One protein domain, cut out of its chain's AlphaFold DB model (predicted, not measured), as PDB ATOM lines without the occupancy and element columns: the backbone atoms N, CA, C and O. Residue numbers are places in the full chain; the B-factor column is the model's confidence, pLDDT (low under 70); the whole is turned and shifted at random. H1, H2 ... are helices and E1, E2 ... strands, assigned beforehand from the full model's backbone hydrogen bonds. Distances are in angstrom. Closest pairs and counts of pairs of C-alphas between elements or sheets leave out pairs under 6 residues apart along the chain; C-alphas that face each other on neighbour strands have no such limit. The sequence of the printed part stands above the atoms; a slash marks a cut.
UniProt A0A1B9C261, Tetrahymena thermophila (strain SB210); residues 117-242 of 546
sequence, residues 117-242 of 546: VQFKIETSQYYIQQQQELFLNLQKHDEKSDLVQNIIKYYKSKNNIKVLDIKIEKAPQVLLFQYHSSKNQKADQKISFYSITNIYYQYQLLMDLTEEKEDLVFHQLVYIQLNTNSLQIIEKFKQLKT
ATOM      1  N   VAL A 117      45.149  17.934 -18.577       89.69
ATOM      2  CA  VAL A 117      45.906  18.837 -19.435       89.69
ATOM      3  C   VAL A 117      47.186  19.284 -18.747       89.69
ATOM      4  O   VAL A 117      47.188  19.658 -17.572       89.69
ATOM      5  N   GLN A 118      48.280  19.264 -19.505       90.62
ATOM      6  CA  GLN A 118      49.540  19.873 -19.100       90.62
ATOM      7  C   GLN A 118      49.868  21.025 -20.042       90.62
ATOM      8  O   GLN A 118      50.009  20.825 -21.251       90.62
ATOM      9  N   PHE A 119      50.020  22.213 -19.472       89.94
ATOM     10  CA  PHE A 119      50.442  23.414 -20.169       89.94
ATOM     11  C   PHE A 119      51.895  23.743 -19.861       89.94
ATOM     12  O   PHE A 119      52.352  23.634 -18.723       89.94
ATOM     13  N   LYS A 120      52.585  24.226 -20.887       88.62
ATOM     14  CA  LYS A 120      53.857  24.918 -20.787       88.62
ATOM     15  C   LYS A 120      53.576  26.411 -20.907       88.62
ATOM     16  O   LYS A 120      53.115  26.866 -21.952       88.62
ATOM     17  N   ILE A 121      53.810  27.143 -19.823       87.25
ATOM     18  CA  ILE A 121      53.526  28.573 -19.728       87.25
ATOM     19  C   ILE A 121      54.833  29.338 -19.868       87.25
ATOM     20  O   ILE A 121      55.759  29.145 -19.077       87.25
ATOM     21  N   GLU A 122      54.894  30.209 -20.870       83.69
ATOM     22  CA  GLU A 122      55.996  31.143 -21.050       83.69
ATOM     23  C   GLU A 122      55.688  32.433 -20.295       83.69
ATOM     24  O   GLU A 122      54.635  33.051 -20.474       83.69
ATOM     25  N   THR A 123      56.601  32.838 -19.417       82.44
ATOM     26  CA  THR A 123      56.452  34.046 -18.599       82.44
ATOM     27  C   THR A 123      57.415  35.132 -19.053       82.44
ATOM     28  O   THR A 123      58.464  34.854 -19.632       82.44
ATOM     29  N   SER A 124      57.111  36.392 -18.733       75.75
ATOM     30  CA  SER A 124      57.982  37.523 -19.087       75.75
ATOM     31  C   SER A 124      59.353  37.520 -18.404       75.75
ATOM     32  O   SER A 124      60.185  38.363 -18.713       75.75
ATOM     33  N   GLN A 125      59.575  36.616 -17.450       71.69
ATOM     34  CA  GLN A 125      60.845  36.432 -16.747       71.69
ATOM     35  C   GLN A 125      61.654  35.246 -17.311       71.69
ATOM     36  O   GLN A 125      62.598  34.802 -16.670       71.69
ATOM     37  N   TYR A 126      61.285  34.716 -18.488       58.00
ATOM     38  CA  TYR A 126      61.885  33.532 -19.129       58.00
ATOM     39  C   TYR A 126      61.793  32.230 -18.310       58.00
ATOM     40  O   TYR A 126      62.408  31.224 -18.666       58.00
ATOM     41  N   TYR A 127      60.976  32.197 -17.252       62.25
ATOM     42  CA  TYR A 127      60.645  30.951 -16.570       62.25
ATOM     43  C   TYR A 127      59.594  30.192 -17.370       62.25
ATOM     44  O   TYR A 127      58.508  30.708 -17.653       62.25
ATOM     45  N   ILE A 128      59.933  28.951 -17.703       65.38
ATOM     46  CA  ILE A 128      59.006  27.961 -18.230       65.38
ATOM     47  C   ILE A 128      58.369  27.273 -17.028       65.38
ATOM     48  O   ILE A 128      59.035  26.507 -16.331       65.38
ATOM     49  N   GLN A 129      57.084  27.525 -16.792       75.75
ATOM     50  CA  GLN A 129      56.342  26.825 -15.750       75.75
ATOM     51  C   GLN A 129      55.459  25.751 -16.379       75.75
ATOM     52  O   GLN A 129      54.661  26.029 -17.276       75.75
ATOM     53  N   GLN A 130      55.604  24.517 -15.903       83.38
ATOM     54  CA  GLN A 130      54.666  23.448 -16.217       83.38
ATOM     55  C   GLN A 130      53.487  23.541 -15.257       83.38
ATOM     56  O   GLN A 130      53.670  23.581 -14.041       83.38
ATOM     57  N   GLN A 131      52.285  23.602 -15.815       85.25
ATOM     58  CA  GLN A 131      51.046  23.616 -15.055       85.25
ATOM     59  C   GLN A 131      50.171  22.454 -15.486       85.25
ATOM     60  O   GLN A 131      50.078  22.120 -16.666       85.25
ATOM     61  N   GLN A 132      49.556  21.822 -14.502       85.62
ATOM     62  CA  GLN A 132      48.847  20.566 -14.645       85.62
ATOM     63  C   GLN A 132      47.490  20.725 -13.982       85.62
ATOM     64  O   GLN A 132      47.419  21.014 -12.792       85.62
ATOM     65  N   GLU A 133      46.424  20.538 -14.753       85.12
ATOM     66  CA  GLU A 133      45.056  20.743 -14.279       85.12
ATOM     67  C   GLU A 133      44.174  19.585 -14.755       85.12
ATOM     68  O   GLU A 133      44.277  19.138 -15.900       85.12
ATOM     69  N   LEU A 134      43.310  19.081 -13.874       82.38
ATOM     70  CA  LEU A 134      42.297  18.086 -14.246       82.38
ATOM     71  C   LEU A 134      41.095  18.751 -14.938       82.38
ATOM     72  O   LEU A 134      40.481  18.179 -15.831       82.38
ATOM     73  N   PHE A 135      40.768  19.969 -14.515       85.94
ATOM     74  CA  PHE A 135      39.763  20.829 -15.123       85.94
ATOM     75  C   PHE A 135      40.158  22.291 -14.905       85.94
ATOM     76  O   PHE A 135      40.853  22.624 -13.944       85.94
ATOM     77  N   LEU A 136      39.732  23.176 -15.801       84.75
ATOM     78  CA  LEU A 136      40.101  24.589 -15.782       84.75
ATOM     79  C   LEU A 136      38.951  25.421 -15.217       84.75
ATOM     80  O   LEU A 136      37.939  25.631 -15.886       84.75
ATOM     81  N   ASN A 137      39.113  25.906 -13.984       82.12
ATOM     82  CA  ASN A 137      38.179  26.850 -13.372       82.12
ATOM     83  C   ASN A 137      38.546  28.288 -13.771       82.12
ATOM     84  O   ASN A 137      39.318  28.976 -13.098       82.12
ATOM     85  N   LEU A 138      38.009  28.723 -14.906       79.94
ATOM     86  CA  LEU A 138      38.227  30.050 -15.459       79.94
ATOM     87  C   LEU A 138      37.336  31.046 -14.709       79.94
ATOM     88  O   LEU A 138      36.161  31.221 -15.025       79.94
ATOM     89  N   GLN A 139      37.894  31.699 -13.685       67.12
ATOM     90  CA  GLN A 139      37.231  32.814 -12.996       67.12
ATOM     91  C   GLN A 139      36.627  33.785 -14.020       67.12
ATOM     92  O   GLN A 139      37.337  34.147 -14.952       67.12
ATOM     93  N   LYS A 140      35.349  34.176 -13.838       65.69
ATOM     94  CA  LYS A 140      34.549  35.039 -14.739       65.69
ATOM     95  C   LYS A 140      35.111  35.066 -16.164       65.69
ATOM     96  O   LYS A 140      35.811  36.008 -16.535       65.69
ATOM     97  N   HIS A 141      34.845  33.999 -16.915       64.75
ATOM     98  CA  HIS A 141      35.168  33.926 -18.334       64.75
ATOM     99  C   HIS A 141      34.725  35.226 -19.013       64.75
ATOM    100  O   HIS A 141      33.551  35.590 -18.956       64.75
ATOM    101  N   ASP A 142      35.661  35.948 -19.626       63.62
ATOM    102  CA  ASP A 142      35.294  37.089 -20.448       63.62
ATOM    103  C   ASP A 142      34.712  36.530 -21.740       63.62
ATOM    104  O   ASP A 142      35.431  36.000 -22.584       63.62
ATOM    105  N   GLU A 143      33.390  36.613 -21.849       58.84
ATOM    106  CA  GLU A 143      32.564  36.101 -22.946       58.84
ATOM    107  C   GLU A 143      32.984  36.653 -24.321       58.84
ATOM    108  O   GLU A 143      32.644  36.067 -25.348       58.84
ATOM    109  N   LYS A 144      33.758  37.749 -24.351       59.47
ATOM    110  CA  LYS A 144      34.301  38.366 -25.571       59.47
ATOM    111  C   LYS A 144      35.740  37.968 -25.887       59.47
ATOM    112  O   LYS A 144      36.206  38.233 -26.991       59.47
ATOM    113  N   SER A 145      36.454  37.396 -24.923       64.38
ATOM    114  CA  SER A 145      37.816  36.908 -25.120       64.38
ATOM    115  C   SER A 145      37.777  35.457 -25.588       64.38
ATOM    116  O   SER A 145      36.918  34.682 -25.162       64.38
ATOM    117  N   ASP A 146      38.718  35.074 -26.450       71.81
ATOM    118  CA  ASP A 146      38.933  33.659 -26.717       71.81
ATOM    119  C   ASP A 146      39.371  32.930 -25.432       71.81
ATOM    120  O   ASP A 146      39.856  33.519 -24.455       71.81
ATOM    121  N   LEU A 147      39.178  31.618 -25.421       72.56
ATOM    122  CA  LEU A 147      39.491  30.805 -24.261       72.56
ATOM    123  C   LEU A 147      40.977  30.825 -23.880       72.56
ATOM    124  O   LEU A 147      41.294  30.732 -22.697       72.56
ATOM    125  N   VAL A 148      41.892  30.960 -24.845       76.56
ATOM    126  CA  VAL A 148      43.336  31.016 -24.569       76.56
ATOM    127  C   VAL A 148      43.646  32.257 -23.737       76.56
ATOM    128  O   VAL A 148      44.328  32.154 -22.719       76.56
ATOM    129  N   GLN A 149      43.059  33.404 -24.077       79.06
ATOM    130  CA  GLN A 149      43.137  34.625 -23.280       79.06
ATOM    131  C   GLN A 149      42.524  34.444 -21.890       79.06
ATOM    132  O   GLN A 149      43.067  34.950 -20.907       79.06
ATOM    133  N   ASN A 150      41.428  33.694 -21.764       80.25
ATOM    134  CA  ASN A 150      40.834  33.403 -20.458       80.25
ATOM    135  C   ASN A 150      41.708  32.462 -19.604       80.25
ATOM    136  O   ASN A 150      41.826  32.673 -18.397       80.25
ATOM    137  N   ILE A 151      42.410  31.503 -20.212       82.38
ATOM    138  CA  ILE A 151      43.406  30.657 -19.530       82.38
ATOM    139  C   ILE A 151      44.636  31.487 -19.123       82.38
ATOM    140  O   ILE A 151      45.132  31.352 -18.004       82.38
ATOM    141  N   ILE A 152      45.095  32.402 -19.984       82.69
ATOM    142  CA  ILE A 152      46.159  33.369 -19.674       82.69
ATOM    143  C   ILE A 152      45.765  34.229 -18.467       82.69
ATOM    144  O   ILE A 152      46.549  34.366 -17.527       82.69
ATOM    145  N   LYS A 153      44.541  34.775 -18.454       82.75
ATOM    146  CA  LYS A 153      44.004  35.550 -17.324       82.75
ATOM    147  C   LYS A 153      43.951  34.716 -16.043       82.75
ATOM    148  O   LYS A 153      44.361  35.218 -14.999       82.75
ATOM    149  N   TYR A 154      43.511  33.458 -16.129       85.62
ATOM    150  CA  TYR A 154      43.481  32.523 -15.002       85.62
ATOM    151  C   TYR A 154      44.871  32.299 -14.397       85.62
ATOM    152  O   TYR A 154      45.050  32.463 -13.193       85.62
ATOM    153  N   TYR A 155      45.887  31.983 -15.203       84.69
ATOM    154  CA  TYR A 155      47.233  31.766 -14.662       84.69
ATOM    155  C   TYR A 155      47.898  33.056 -14.189       84.69
ATOM    156  O   TYR A 155      48.632  33.039 -13.199       84.69
ATOM    157  N   LYS A 156      47.597  34.185 -14.839       83.19
ATOM    158  CA  LYS A 156      48.016  35.505 -14.366       83.19
ATOM    159  C   LYS A 156      47.457  35.802 -12.975       83.19
ATOM    160  O   LYS A 156      48.214  36.266 -12.129       83.19
ATOM    161  N   SER A 157      46.174  35.529 -12.722       81.88
ATOM    162  CA  SER A 157      45.565  35.769 -11.406       81.88
ATOM    163  C   SER A 157      46.015  34.751 -10.357       81.88
ATOM    164  O   SER A 157      46.325  35.142  -9.236       81.88
ATOM    165  N   LYS A 158      46.108  33.465 -10.720       80.75
ATOM    166  CA  LYS A 158      46.488  32.374  -9.808       80.75
ATOM    167  C   LYS A 158      47.925  32.492  -9.303       80.75
ATOM    168  O   LYS A 158      48.170  32.258  -8.126       80.75
ATOM    169  N   ASN A 159      48.860  32.856 -10.180       78.12
ATOM    170  CA  ASN A 159      50.291  32.847  -9.867       78.12
ATOM    171  C   ASN A 159      50.898  34.255  -9.739       78.12
ATOM    172  O   ASN A 159      52.081  34.376  -9.443       78.12
ATOM    173  N   ASN A 160      50.113  35.316  -9.969       80.50
ATOM    174  CA  ASN A 160      50.577  36.708  -9.999       80.50
ATOM    175  C   ASN A 160      51.768  36.941 -10.961       80.50
ATOM    176  O   ASN A 160      52.706  37.677 -10.659       80.50
ATOM    177  N   ILE A 161      51.732  36.295 -12.132       78.50
ATOM    178  CA  ILE A 161      52.788  36.343 -13.161       78.50
ATOM    179  C   ILE A 161      52.259  36.899 -14.482       78.50
ATOM    180  O   ILE A 161      51.111  36.673 -14.865       78.50
ATOM    181  N   LYS A 162      53.115  37.594 -15.239       82.12
ATOM    182  CA  LYS A 162      52.799  37.989 -16.616       82.12
ATOM    183  C   LYS A 162      53.090  36.820 -17.558       82.12
ATOM    184  O   LYS A 162      54.248  36.494 -17.817       82.12
ATOM    185  N   VAL A 163      52.023  36.211 -18.059       81.50
ATOM    186  CA  VAL A 163      52.064  35.143 -19.061       81.50
ATOM    187  C   VAL A 163      52.174  35.758 -20.459       81.50
ATOM    188  O   VAL A 163      51.427  36.684 -20.778       81.50
ATOM    189  N   LEU A 164      53.127  35.278 -21.258       81.19
ATOM    190  CA  LEU A 164      53.351  35.677 -22.649       81.19
ATOM    191  C   LEU A 164      52.677  34.711 -23.627       81.19
ATOM    192  O   LEU A 164      52.032  35.161 -24.569       81.19
ATOM    193  N   ASP A 165      52.812  33.407 -23.381       82.88
ATOM    194  CA  ASP A 165      52.269  32.350 -24.234       82.88
ATOM    195  C   ASP A 165      51.921  31.100 -23.406       82.88
ATOM    196  O   ASP A 165      52.454  30.880 -22.311       82.88
ATOM    197  N   ILE A 166      51.012  30.279 -23.932       84.69
ATOM    198  CA  ILE A 166      50.613  28.994 -23.357       84.69
ATOM    199  C   ILE A 166      50.551  27.952 -24.471       84.69
ATOM    200  O   ILE A 166      49.743  28.052 -25.392       84.69
ATOM    201  N   LYS A 167      51.341  26.886 -24.327       87.50
ATOM    202  CA  LYS A 167      51.311  25.726 -25.227       87.50
ATOM    203  C   LYS A 167      50.892  24.476 -24.485       87.50
ATOM    204  O   LYS A 167      51.235  24.293 -23.319       87.50
ATOM    205  N   ILE A 168      50.188  23.579 -25.166       87.38
ATOM    206  CA  ILE A 168      49.907  22.258 -24.608       87.38
ATOM    207  C   ILE A 168      51.163  21.388 -24.701       87.38
ATOM    208  O   ILE A 168      51.751  21.191 -25.763       87.38
ATOM    209  N   GLU A 169      51.572  20.838 -23.570       87.50
ATOM    210  CA  GLU A 169      52.612  19.819 -23.493       87.50
ATOM    211  C   GLU A 169      52.007  18.412 -23.534       87.50
ATOM    212  O   GLU A 169      52.509  17.552 -24.252       87.50
ATOM    213  N   LYS A 170      50.889  18.194 -22.828       87.50
ATOM    214  CA  LYS A 170      50.091  16.963 -22.923       87.50
ATOM    215  C   LYS A 170      48.627  17.305 -23.143       87.50
ATOM    216  O   LYS A 170      48.013  17.975 -22.312       87.50
ATOM    217  N   ALA A 171      48.103  16.854 -24.279       87.44
ATOM    218  CA  ALA A 171      46.718  17.050 -24.676       87.44
ATOM    219  C   ALA A 171      45.838  15.948 -24.067       87.44
ATOM    220  O   ALA A 171      46.105  14.773 -24.334       87.44
ATOM    221  N   PRO A 172      44.799  16.288 -23.287       90.62
ATOM    222  CA  PRO A 172      43.828  15.300 -22.841       90.62
ATOM    223  C   PRO A 172      42.867  14.938 -23.970       90.62
ATOM    224  O   PRO A 172      42.650  15.723 -24.900       90.62
ATOM    225  N   GLN A 173      42.226  13.779 -23.830       90.50
ATOM    226  CA  GLN A 173      41.117  13.387 -24.698       90.50
ATOM    227  C   GLN A 173      39.856  14.212 -24.405       90.50
ATOM    228  O   GLN A 173      39.097  14.517 -25.323       90.50
ATOM    229  N   VAL A 174      39.644  14.601 -23.146       91.62
ATOM    230  CA  VAL A 174      38.502  15.390 -22.677       91.62
ATOM    231  C   VAL A 174      39.004  16.614 -21.913       91.62
ATOM    232  O   VAL A 174      39.757  16.487 -20.956       91.62
ATOM    233  N   LEU A 175      38.575  17.806 -22.319       90.38
ATOM    234  CA  LEU A 175      38.818  19.057 -21.605       90.38
ATOM    235  C   LEU A 175      37.569  19.478 -20.838       90.38
ATOM    236  O   LEU A 175      36.466  19.489 -21.383       90.38
ATOM    237  N   LEU A 176      37.759  19.880 -19.587       89.81
ATOM    238  CA  LEU A 176      36.689  20.304 -18.693       89.81
ATOM    239  C   LEU A 176      36.895  21.767 -18.306       89.81
ATOM    240  O   LEU A 176      37.955  22.127 -17.787       89.81
ATOM    241  N   PHE A 177      35.887  22.602 -18.552       87.12
ATOM    242  CA  PHE A 177      35.917  24.032 -18.244       87.12
ATOM    243  C   PHE A 177      34.779  24.414 -17.318       87.12
ATOM    244  O   PHE A 177      33.620  24.120 -17.600       87.12
ATOM    245  N   GLN A 178      35.111  25.122 -16.245       84.94
ATOM    246  CA  GLN A 178      34.132  25.687 -15.333       84.94
ATOM    247  C   GLN A 178      34.295  27.200 -15.254       84.94
ATOM    248  O   GLN A 178      35.412  27.687 -15.106       84.94
ATOM    249  N   TYR A 179      33.191  27.940 -15.311       81.88
ATOM    250  CA  TYR A 179      33.172  29.368 -14.993       81.88
ATOM    251  C   TYR A 179      31.823  29.794 -14.414       81.88
ATOM    252  O   TYR A 179      30.823  29.092 -14.547       81.88
ATOM    253  N   HIS A 180      31.802  30.960 -13.766       80.62
ATOM    254  CA  HIS A 180      30.597  31.528 -13.163       80.62
ATOM    255  C   HIS A 180      30.195  32.807 -13.904       80.62
ATOM    256  O   HIS A 180      31.049  33.677 -14.101       80.62
ATOM    257  N   SER A 181      28.921  32.942 -14.278       72.06
ATOM    258  CA  SER A 181      28.361  34.163 -14.877       72.06
ATOM    259  C   SER A 181      27.122  34.621 -14.108       72.06
ATOM    260  O   SER A 181      26.358  33.811 -13.591       72.06
ATOM    261  N   SER A 182      26.927  35.937 -14.035       64.06
ATOM    262  CA  SER A 182      25.720  36.560 -13.474       64.06
ATOM    263  C   SER A 182      24.706  36.955 -14.555       64.06
ATOM    264  O   SER A 182      23.673  37.528 -14.234       64.06
ATOM    265  N   LYS A 183      25.024  36.757 -15.845       59.91
ATOM    266  CA  LYS A 183      24.202  37.210 -16.987       59.91
ATOM    267  C   LYS A 183      23.832  36.095 -17.970       59.91
ATOM    268  O   LYS A 183      23.258  36.402 -19.009       59.91
ATOM    269  N   ASN A 184      24.159  34.837 -17.651       57.09
ATOM    270  CA  ASN A 184      23.916  33.656 -18.494       57.09
ATOM    271  C   ASN A 184      24.290  33.875 -19.975       57.09
ATOM    272  O   ASN A 184      23.562  33.493 -20.890       57.09
ATOM    273  N   GLN A 185      25.405  34.557 -20.226       57.34
ATOM    274  CA  GLN A 185      25.889  34.803 -21.575       57.34
ATOM    275  C   GLN A 185      26.879  33.692 -21.934       57.34
ATOM    276  O   GLN A 185      27.921  33.523 -21.307       57.34
ATOM    277  N   LYS A 186      26.519  32.905 -22.949       58.06
ATOM    278  CA  LYS A 186      27.350  31.836 -23.507       58.06
ATOM    279  C   LYS A 186      27.681  32.184 -24.948       58.06
ATOM    280  O   LYS A 186      26.785  32.499 -25.727       58.06
ATOM    281  N   ALA A 187      28.956  32.104 -25.306       55.41
ATOM    282  CA  ALA A 187      29.383  32.108 -26.696       55.41
ATOM    283  C   ALA A 187      29.874  30.702 -27.047       55.41
ATOM    284  O   ALA A 187      30.725  30.158 -26.342       55.41
ATOM    285  N   ASP A 188      29.364  30.127 -28.135       55.44
ATOM    286  CA  ASP A 188      29.893  28.876 -28.676       55.44
ATOM    287  C   ASP A 188      31.310  29.119 -29.198       55.44
ATOM    288  O   ASP A 188      31.516  29.708 -30.262       55.44
ATOM    289  N   GLN A 189      32.308  28.675 -28.437       65.06
ATOM    290  CA  GLN A 189      33.708  28.794 -28.828       65.06
ATOM    291  C   GLN A 189      34.252  27.434 -29.260       65.06
ATOM    292  O   GLN A 189      34.211  26.448 -28.514       65.06
ATOM    293  N   LYS A 190      34.796  27.387 -30.482       68.25
ATOM    294  CA  LYS A 190      35.686  26.302 -30.908       68.25
ATOM    295  C   LYS A 190      36.991  26.439 -30.139       68.25
ATOM    296  O   LYS A 190      37.569  27.522 -30.101       68.25
ATOM    297  N   ILE A 191      37.448  25.342 -29.550       77.62
ATOM    298  CA  ILE A 191      38.663  25.339 -28.740       77.62
ATOM    299  C   ILE A 191      39.772  24.658 -29.516       77.62
ATOM    300  O   ILE A 191      39.602  23.562 -30.057       77.62
ATOM    301  N   SER A 192      40.932  25.297 -29.532       82.25
ATOM    302  CA  SER A 192      42.117  24.734 -30.149       82.25
ATOM    303  C   SER A 192      43.390  25.243 -29.505       82.25
ATOM    304  O   SER A 192      43.471  26.408 -29.123       82.25
ATOM    305  N   PHE A 193      44.391  24.371 -29.434       82.31
ATOM    306  CA  PHE A 193      45.687  24.675 -28.845       82.31
ATOM    307  C   PHE A 193      46.820  24.239 -29.761       82.31
ATOM    308  O   PHE A 193      46.762  23.171 -30.375       82.31
ATOM    309  N   TYR A 194      47.888  25.032 -29.775       83.56
ATOM    310  CA  TYR A 194      49.176  24.581 -30.277       83.56
ATOM    311  C   TYR A 194      49.912  23.792 -29.200       83.56
ATOM    312  O   TYR A 194      49.940  24.170 -28.024       83.56
ATOM    313  N   SER A 195      50.528  22.691 -29.612       85.31
ATOM    314  CA  SER A 195      51.443  21.944 -28.767       85.31
ATOM    315  C   SER A 195      52.831  22.586 -28.734       85.31
ATOM    316  O   SER A 195      53.183  23.414 -29.576       85.31
ATOM    317  N   ILE A 196      53.678  22.129 -27.812       82.75
ATOM    318  CA  ILE A 196      55.115  22.452 -27.819       82.75
ATOM    319  C   ILE A 196      55.838  21.988 -29.098       82.75
ATOM    320  O   ILE A 196      56.877  22.537 -29.446       82.75
ATOM    321  N   THR A 197      55.276  21.006 -29.807       82.88
ATOM    322  CA  THR A 197      55.750  20.491 -31.101       82.88
ATOM    323  C   THR A 197      55.037  21.138 -32.296       82.88
ATOM    324  O   THR A 197      55.171  20.657 -33.417       82.88
ATOM    325  N   ASN A 198      54.282  22.222 -32.076       78.62
ATOM    326  CA  ASN A 198      53.458  22.917 -33.073       78.62
ATOM    327  C   ASN A 198      52.377  22.040 -33.737       78.62
ATOM    328  O   ASN A 198      51.860  22.377 -34.800       78.62
ATOM    329  N   ILE A 199      51.995  20.935 -33.093       84.38
ATOM    330  CA  ILE A 199      50.827  20.139 -33.473       84.38
ATOM    331  C   ILE A 199      49.578  20.887 -33.012       84.38
ATOM    332  O   ILE A 199      49.517  21.383 -31.888       84.38
ATOM    333  N   TYR A 200      48.579  20.962 -33.883       85.12
ATOM    334  CA  TYR A 200      47.323  21.635 -33.589       85.12
ATOM    335  C   TYR A 200      46.295  20.647 -33.037       85.12
ATOM    336  O   TYR A 200      45.891  19.713 -33.730       85.12
ATOM    337  N   TYR A 201      45.854  20.855 -31.798       86.69
ATOM    338  CA  TYR A 201      44.806  20.055 -31.174       86.69
ATOM    339  C   TYR A 201      43.483  20.806 -31.217       86.69
ATOM    340  O   TYR A 201      43.378  21.900 -30.670       86.69
ATOM    341  N   GLN A 202      42.478  20.213 -31.860       89.19
ATOM    342  CA  GLN A 202      41.123  20.755 -31.932       89.19
ATOM    343  C   GLN A 202      40.197  20.020 -30.970       89.19
ATOM    344  O   GLN A 202      40.294  18.803 -30.811       89.19
ATOM    345  N   TYR A 203      39.270  20.762 -30.377       89.75
ATOM    346  CA  TYR A 203      38.285  20.257 -29.437       89.75
ATOM    347  C   TYR A 203      36.880  20.732 -29.818       89.75
ATOM    348  O   TYR A 203      36.679  21.875 -30.238       89.75
ATOM    349  N   GLN A 204      35.899  19.851 -29.637       87.62
ATOM    350  CA  GLN A 204      34.482  20.117 -29.870       87.62
ATOM    351  C   GLN A 204      33.712  20.075 -28.548       87.62
ATOM    352  O   GLN A 204      33.906  19.155 -27.755       87.62
ATOM    353  N   LEU A 205      32.814  21.042 -28.331       87.62
ATOM    354  CA  LEU A 205      31.888  21.023 -27.198       87.62
ATOM    355  C   LEU A 205      30.921  19.844 -27.355       87.62
ATOM    356  O   LEU A 205      30.248  19.723 -28.380       87.62
ATOM    357  N   LEU A 206      30.857  18.981 -26.345       86.56
ATOM    358  CA  LEU A 206      30.032  17.771 -26.355       86.56
ATOM    359  C   LEU A 206      28.791  17.903 -25.464       86.56
ATOM    360  O   LEU A 206      27.706  17.411 -25.800       86.56
ATOM    361  N   MET A 207      28.949  18.563 -24.318       87.69
ATOM    362  CA  MET A 207      27.865  18.822 -23.377       87.69
ATOM    363  C   MET A 207      28.118  20.096 -22.577       87.69
ATOM    364  O   MET A 207      29.256  20.453 -22.270       87.69
ATOM    365  N   ASP A 208      27.009  20.742 -22.251       86.62
ATOM    366  CA  ASP A 208      26.928  21.904 -21.390       86.62
ATOM    367  C   ASP A 208      26.043  21.522 -20.206       86.62
ATOM    368  O   ASP A 208      24.839  21.312 -20.355       86.62
ATOM    369  N   LEU A 209      26.674  21.378 -19.049       85.75
ATOM    370  CA  LEU A 209      26.059  20.909 -17.814       85.75
ATOM    371  C   LEU A 209      25.781  22.097 -16.891       85.75
ATOM    372  O   LEU A 209      26.010  22.022 -15.694       85.75
ATOM    373  N   THR A 210      25.356  23.230 -17.462       84.38
ATOM    374  CA  THR A 210      25.125  24.457 -16.694       84.38
ATOM    375  C   THR A 210      24.110  24.251 -15.573       84.38
ATOM    376  O   THR A 210      22.981  23.801 -15.804       84.38
ATOM    377  N   GLU A 211      24.503  24.673 -14.376       78.25
ATOM    378  CA  GLU A 211      23.705  24.633 -13.159       78.25
ATOM    379  C   GLU A 211      23.489  26.046 -12.612       78.25
ATOM    380  O   GLU A 211      24.347  26.921 -12.729       78.25
ATOM    381  N   GLU A 212      22.332  26.277 -12.000       75.62
ATOM    382  CA  GLU A 212      21.997  27.549 -11.363       75.62
ATOM    383  C   GLU A 212      21.921  27.352  -9.853       75.62
ATOM    384  O   GLU A 212      21.256  26.430  -9.366       75.62
ATOM    385  N   LYS A 213      22.579  28.237  -9.105       70.94
ATOM    386  CA  LYS A 213      22.409  28.334  -7.658       70.94
ATOM    387  C   LYS A 213      22.381  29.793  -7.239       70.94
ATOM    388  O   LYS A 213      23.348  30.518  -7.459       70.94
ATOM    389  N   GLU A 214      21.301  30.170  -6.556       71.81
ATOM    390  CA  GLU A 214      21.072  31.548  -6.103       71.81
ATOM    391  C   GLU A 214      21.209  32.520  -7.294       71.81
ATOM    392  O   GLU A 214      20.569  32.291  -8.319       71.81
ATOM    393  N   ASP A 215      22.063  33.543  -7.191       67.88
ATOM    394  CA  ASP A 215      22.320  34.545  -8.241       67.88
ATOM    395  C   ASP A 215      23.520  34.188  -9.153       67.88
ATOM    396  O   ASP A 215      24.031  35.033  -9.895       67.88
ATOM    397  N   LEU A 216      24.028  32.951  -9.073       71.81
ATOM    398  CA  LEU A 216      25.197  32.492  -9.824       71.81
ATOM    399  C   LEU A 216      24.844  31.348 -10.776       71.81
ATOM    400  O   LEU A 216      24.283  30.322 -10.386       71.81
ATOM    401  N   VAL A 217      25.267  31.501 -12.030       78.31
ATOM    402  CA  VAL A 217      25.187  30.455 -13.051       78.31
ATOM    403  C   VAL A 217      26.556  29.804 -13.199       78.31
ATOM    404  O   VAL A 217      27.545  30.478 -13.494       78.31
ATOM    405  N   PHE A 218      26.619  28.495 -12.979       80.56
ATOM    406  CA  PHE A 218      27.813  27.667 -13.070       80.56
ATOM    407  C   PHE A 218      27.824  26.963 -14.419       80.56
ATOM    408  O   PHE A 218      27.116  25.985 -14.633       80.56
ATOM    409  N   HIS A 219      28.643  27.452 -15.339       83.12
ATOM    410  CA  HIS A 219      28.813  26.850 -16.650       83.12
ATOM    411  C   HIS A 219      29.869  25.755 -16.579       83.12
ATOM    412  O   HIS A 219      31.036  26.048 -16.325       83.12
ATOM    413  N   GLN A 220      29.457  24.507 -16.800       85.75
ATOM    414  CA  GLN A 220      30.326  23.331 -16.785       85.75
ATOM    415  C   GLN A 220      30.358  22.704 -18.176       85.75
ATOM    416  O   GLN A 220      29.459  21.962 -18.575       85.75
ATOM    417  N   LEU A 221      31.385  23.050 -18.944       87.38
ATOM    418  CA  LEU A 221      31.515  22.666 -20.341       87.38
ATOM    419  C   LEU A 221      32.467  21.483 -20.484       87.38
ATOM    420  O   LEU A 221      33.577  21.488 -19.945       87.38
ATOM    421  N   VAL A 222      32.044  20.491 -21.262       90.50
ATOM    422  CA  VAL A 222      32.827  19.288 -21.544       90.50
ATOM    423  C   VAL A 222      33.153  19.259 -23.026       90.50
ATOM    424  O   VAL A 222      32.272  19.158 -23.884       90.50
ATOM    425  N   TYR A 223      34.440  19.327 -23.317       90.75
ATOM    426  CA  TYR A 223      34.994  19.308 -24.654       90.75
ATOM    427  C   TYR A 223      35.719  17.997 -24.907       90.75
ATOM    428  O   TYR A 223      36.402  17.481 -24.031       90.75
ATOM    429  N   ILE A 224      35.619  17.478 -26.123       91.31
ATOM    430  CA  ILE A 224      36.304  16.256 -26.544       91.31
ATOM    431  C   ILE A 224      37.243  16.557 -27.707       91.31
ATOM    432  O   ILE A 224      36.922  17.346 -28.598       91.31
ATOM    433  N   GLN A 225      38.429  15.961 -27.669       91.31
ATOM    434  CA  GLN A 225      39.444  16.121 -28.698       91.31
ATOM    435  C   GLN A 225      38.957  15.518 -30.020       91.31
ATOM    436  O   GLN A 225      38.433  14.408 -30.059       91.31
ATOM    437  N   LEU A 226      39.165  16.225 -31.126       88.56
ATOM    438  CA  LEU A 226      38.872  15.723 -32.464       88.56
ATOM    439  C   LEU A 226      40.053  14.892 -32.972       88.56
ATOM    440  O   LEU A 226      41.005  15.416 -33.547       88.56
ATOM    441  N   ASN A 227      39.994  13.584 -32.731       85.25
ATOM    442  CA  ASN A 227      40.941  12.603 -33.256       85.25
ATOM    443  C   ASN A 227      40.214  11.294 -33.627       85.25
ATOM    444  O   ASN A 227      39.051  11.098 -33.271       85.25
ATOM    445  N   THR A 228      40.903  10.387 -34.323       79.06
ATOM    446  CA  THR A 228      40.332   9.121 -34.817       79.06
ATOM    447  C   THR A 228      39.697   8.263 -33.716       79.06
ATOM    448  O   THR A 228      38.656   7.654 -33.946       79.06
ATOM    449  N   ASN A 229      40.275   8.252 -32.510       77.38
ATOM    450  CA  ASN A 229      39.789   7.446 -31.387       77.38
ATOM    451  C   ASN A 229      38.514   8.047 -30.772       77.38
ATOM    452  O   ASN A 229      37.576   7.333 -30.428       77.38
ATOM    453  N   SER A 230      38.462   9.373 -30.661       83.88
ATOM    454  CA  SER A 230      37.361  10.093 -30.025       83.88
ATOM    455  C   SER A 230      36.132  10.253 -30.931       83.88
ATOM    456  O   SER A 230      35.028  10.403 -30.413       83.88
ATOM    457  N   LEU A 231      36.274  10.162 -32.260       82.62
ATOM    458  CA  LEU A 231      35.142  10.260 -33.201       82.62
ATOM    459  C   LEU A 231      34.073   9.183 -32.965       82.62
ATOM    460  O   LEU A 231      32.886   9.501 -32.933       82.62
ATOM    461  N   GLN A 232      34.482   7.938 -32.711       83.94
ATOM    462  CA  GLN A 232      33.544   6.850 -32.411       83.94
ATOM    463  C   GLN A 232      32.786   7.090 -31.098       83.94
ATOM    464  O   GLN A 232      31.603   6.775 -30.988       83.94
ATOM    465  N   ILE A 233      33.457   7.670 -30.097       84.31
ATOM    466  CA  ILE A 233      32.842   8.034 -28.814       84.31
ATOM    467  C   ILE A 233      31.812   9.152 -29.023       84.31
ATOM    468  O   ILE A 233      30.712   9.084 -28.478       84.31
ATOM    469  N   ILE A 234      32.134  10.152 -29.853       85.94
ATOM    470  CA  ILE A 234      31.221  11.253 -30.199       85.94
ATOM    471  C   ILE A 234      29.951  10.717 -30.864       85.94
ATOM    472  O   ILE A 234      28.851  11.130 -30.498       85.94
ATOM    473  N   GLU A 235      30.083   9.811 -31.831       83.88
ATOM    474  CA  GLU A 235      28.939   9.225 -32.536       83.88
ATOM    475  C   GLU A 235      28.054   8.394 -31.600       83.88
ATOM    476  O   GLU A 235      26.843   8.614 -31.561       83.88
ATOM    477  N   LYS A 236      28.652   7.522 -30.778       83.88
ATOM    478  CA  LYS A 236      27.913   6.723 -29.787       83.88
ATOM    479  C   LYS A 236      27.197   7.593 -28.752       83.88
ATOM    480  O   LYS A 236      26.047   7.333 -28.413       83.88
ATOM    481  N   PHE A 237      27.836   8.659 -28.270       84.50
ATOM    482  CA  PHE A 237      27.197   9.576 -27.326       84.50
ATOM    483  C   PHE A 237      26.043  10.363 -27.966       84.50
ATOM    484  O   PHE A 237      25.017  10.584 -27.322       84.50
ATOM    485  N   LYS A 238      26.169  10.755 -29.242       80.88
ATOM    486  CA  LYS A 238      25.060  11.370 -29.988       80.88
ATOM    487  C   LYS A 238      23.872  10.417 -30.113       80.88
ATOM    488  O   LYS A 238      22.752  10.866 -29.920       80.88
ATOM    489  N   GLN A 239      24.112   9.130 -30.367       78.12
ATOM    490  CA  GLN A 239      23.059   8.108 -30.423       78.12
ATOM    491  C   GLN A 239      22.342   7.939 -29.072       78.12
ATOM    492  O   GLN A 239      21.114   7.957 -29.045       78.12
ATOM    493  N   LEU A 240      23.080   7.894 -27.953       71.25
ATOM    494  CA  LEU A 240      22.484   7.826 -26.607       71.25
ATOM    495  C   LEU A 240      21.558   9.012 -26.296       71.25
ATOM    496  O   LEU A 240      20.512   8.828 -25.678       71.25
ATOM    497  N   LYS A 241      21.915  10.232 -26.728       63.28
ATOM    498  CA  LYS A 241      21.040  11.409 -26.571       63.28
ATOM    499  C   LYS A 241      19.730  11.258 -27.348       63.28
ATOM    500  O   LYS A 241      18.688  11.683 -26.859       63.28
ATOM    501  N   THR A 242      19.772  10.630 -28.520       56.09
ATOM    502  CA  THR A 242      18.587  10.375 -29.349       56.09
ATOM    503  C   THR A 242      17.710   9.251 -28.781       56.09
ATOM    504  O   THR A 242      16.491   9.290 -28.920       56.09
TER     505      THR A 242
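What this domain is: This is residues 117 to 242 of the 546 residues of a protein of Tetrahymena thermophila (strain SB210) (UniProt A0A1B9C261). Two strongly twisted sheets meet at an angle where E3 comes near E5, and helix H1 sits in the hollow between them, packed mainly on the small sheet of E2, E1 and E3. The larger sheet, built round the long strand E8, forms the other wall, and helix H2 follows at the end of E8 on the side away from H1, only grazing that sheet. The printed part has 126 residues, with two named helices and eight named strands in the order E1, E2, H1, E3, E4, E5, E6, E7, E8, H2; the class is mixed, helices and strands. The small sheet has the order E2, E1, E3 and the larger one is branched; the neighbours in both are antiparallel. The whole is compact, with a radius of gyration of the C-alphas of 15.4 A, yet flat in outline, with spans of 51 by 41 by 22 A.

How they stand to each other: In the branched sheet, E8, residues 216 to 225, has three neighbours. E4, residues 174 to 181, lies on one side of it, antiparallel at 161 degrees, with N 175 and O 223 2.8 A apart, within hydrogen-bond range. On the other side lie E7, residues 211 to 213, beside residues 216 to 218, and E6, residues 200 to 208, beside residues 220 to 225. N 218 and O 211 are 2.8 A apart in the hairpin of E7 and E8, and N 206 and O 222 are 2.8 A apart between E6 and E8. E6 runs on into E7 across a break of 2 residues, at 59 degrees. E5, residues 191 to 194, forms a hairpin with E6, with N 203 and O 191 2.8 A apart. In the other sheet E1, residues 117 to 123, is the inner strand. It forms a hairpin with E2, residues 128 to 133, with N 119 and O 131 2.8 A apart, and it pairs with E3, residues 163 to 170, with N 120 and O 167 2.8 A apart. The closest C-alphas of E3 and E5, those of Lys 167 and Tyr 194, are 5.6 A apart. Residues 136 to 137 pair, parallel, with residues 177 to 178 of E4. H1, residues 147 to 159, is on the small sheet at a height of 8.8 A, over E1 and E3, and runs across the strands, at 72 degrees to E3 on the local plane. Its C-alphas come closest to E3 at Ile 152 and Val 163, 6.2 A; E2, H1 and E3 make a split strand-helix-strand unit, two strands running the same way with E1 between them, and its crossover is right-handed. H1 only grazes the branched sheet, with residues 147 to 148. H2, residues 228 to 242, only grazes that sheet with residues 230 to 238; the closest C-alphas of E8 and H2, those of Ile 224 and Ser 230, are 7.2 A apart. H1 and H2 are apart. Every O i to N i+4 pair is within hydrogen-bond range in H1, and 9 of 11 are in H2.

Where its parts are: E8 is 28.8 A long from C-alpha 216 at (25.197, 32.492, -9.824) to C-alpha 225 at (39.444, 16.121, -28.698). E6 measures 23.8 A, E4 22.7 A, E3 18.7 A and E1 18.5 A. E1 begins at C-alpha 117, (45.906, 18.837, -19.435). H1 is 18.1 A long. H2 is 22.5 A long and ends at C-alpha 242, (18.587, 10.375, -29.349). E2, E5 and E7 are shorter strands.

The domain as a whole: The two C-alphas farthest apart are those of Gln 125 and Thr 242, 51.2 A. The printed part has no cut. The link from E2 to H1, residues 134 to 146, is long. The mean pLDDT of the printed part is 79.5, and it is under 70 at residues 126 to 128, 139 to 145, 182 to 190, 215 and 241 to 242.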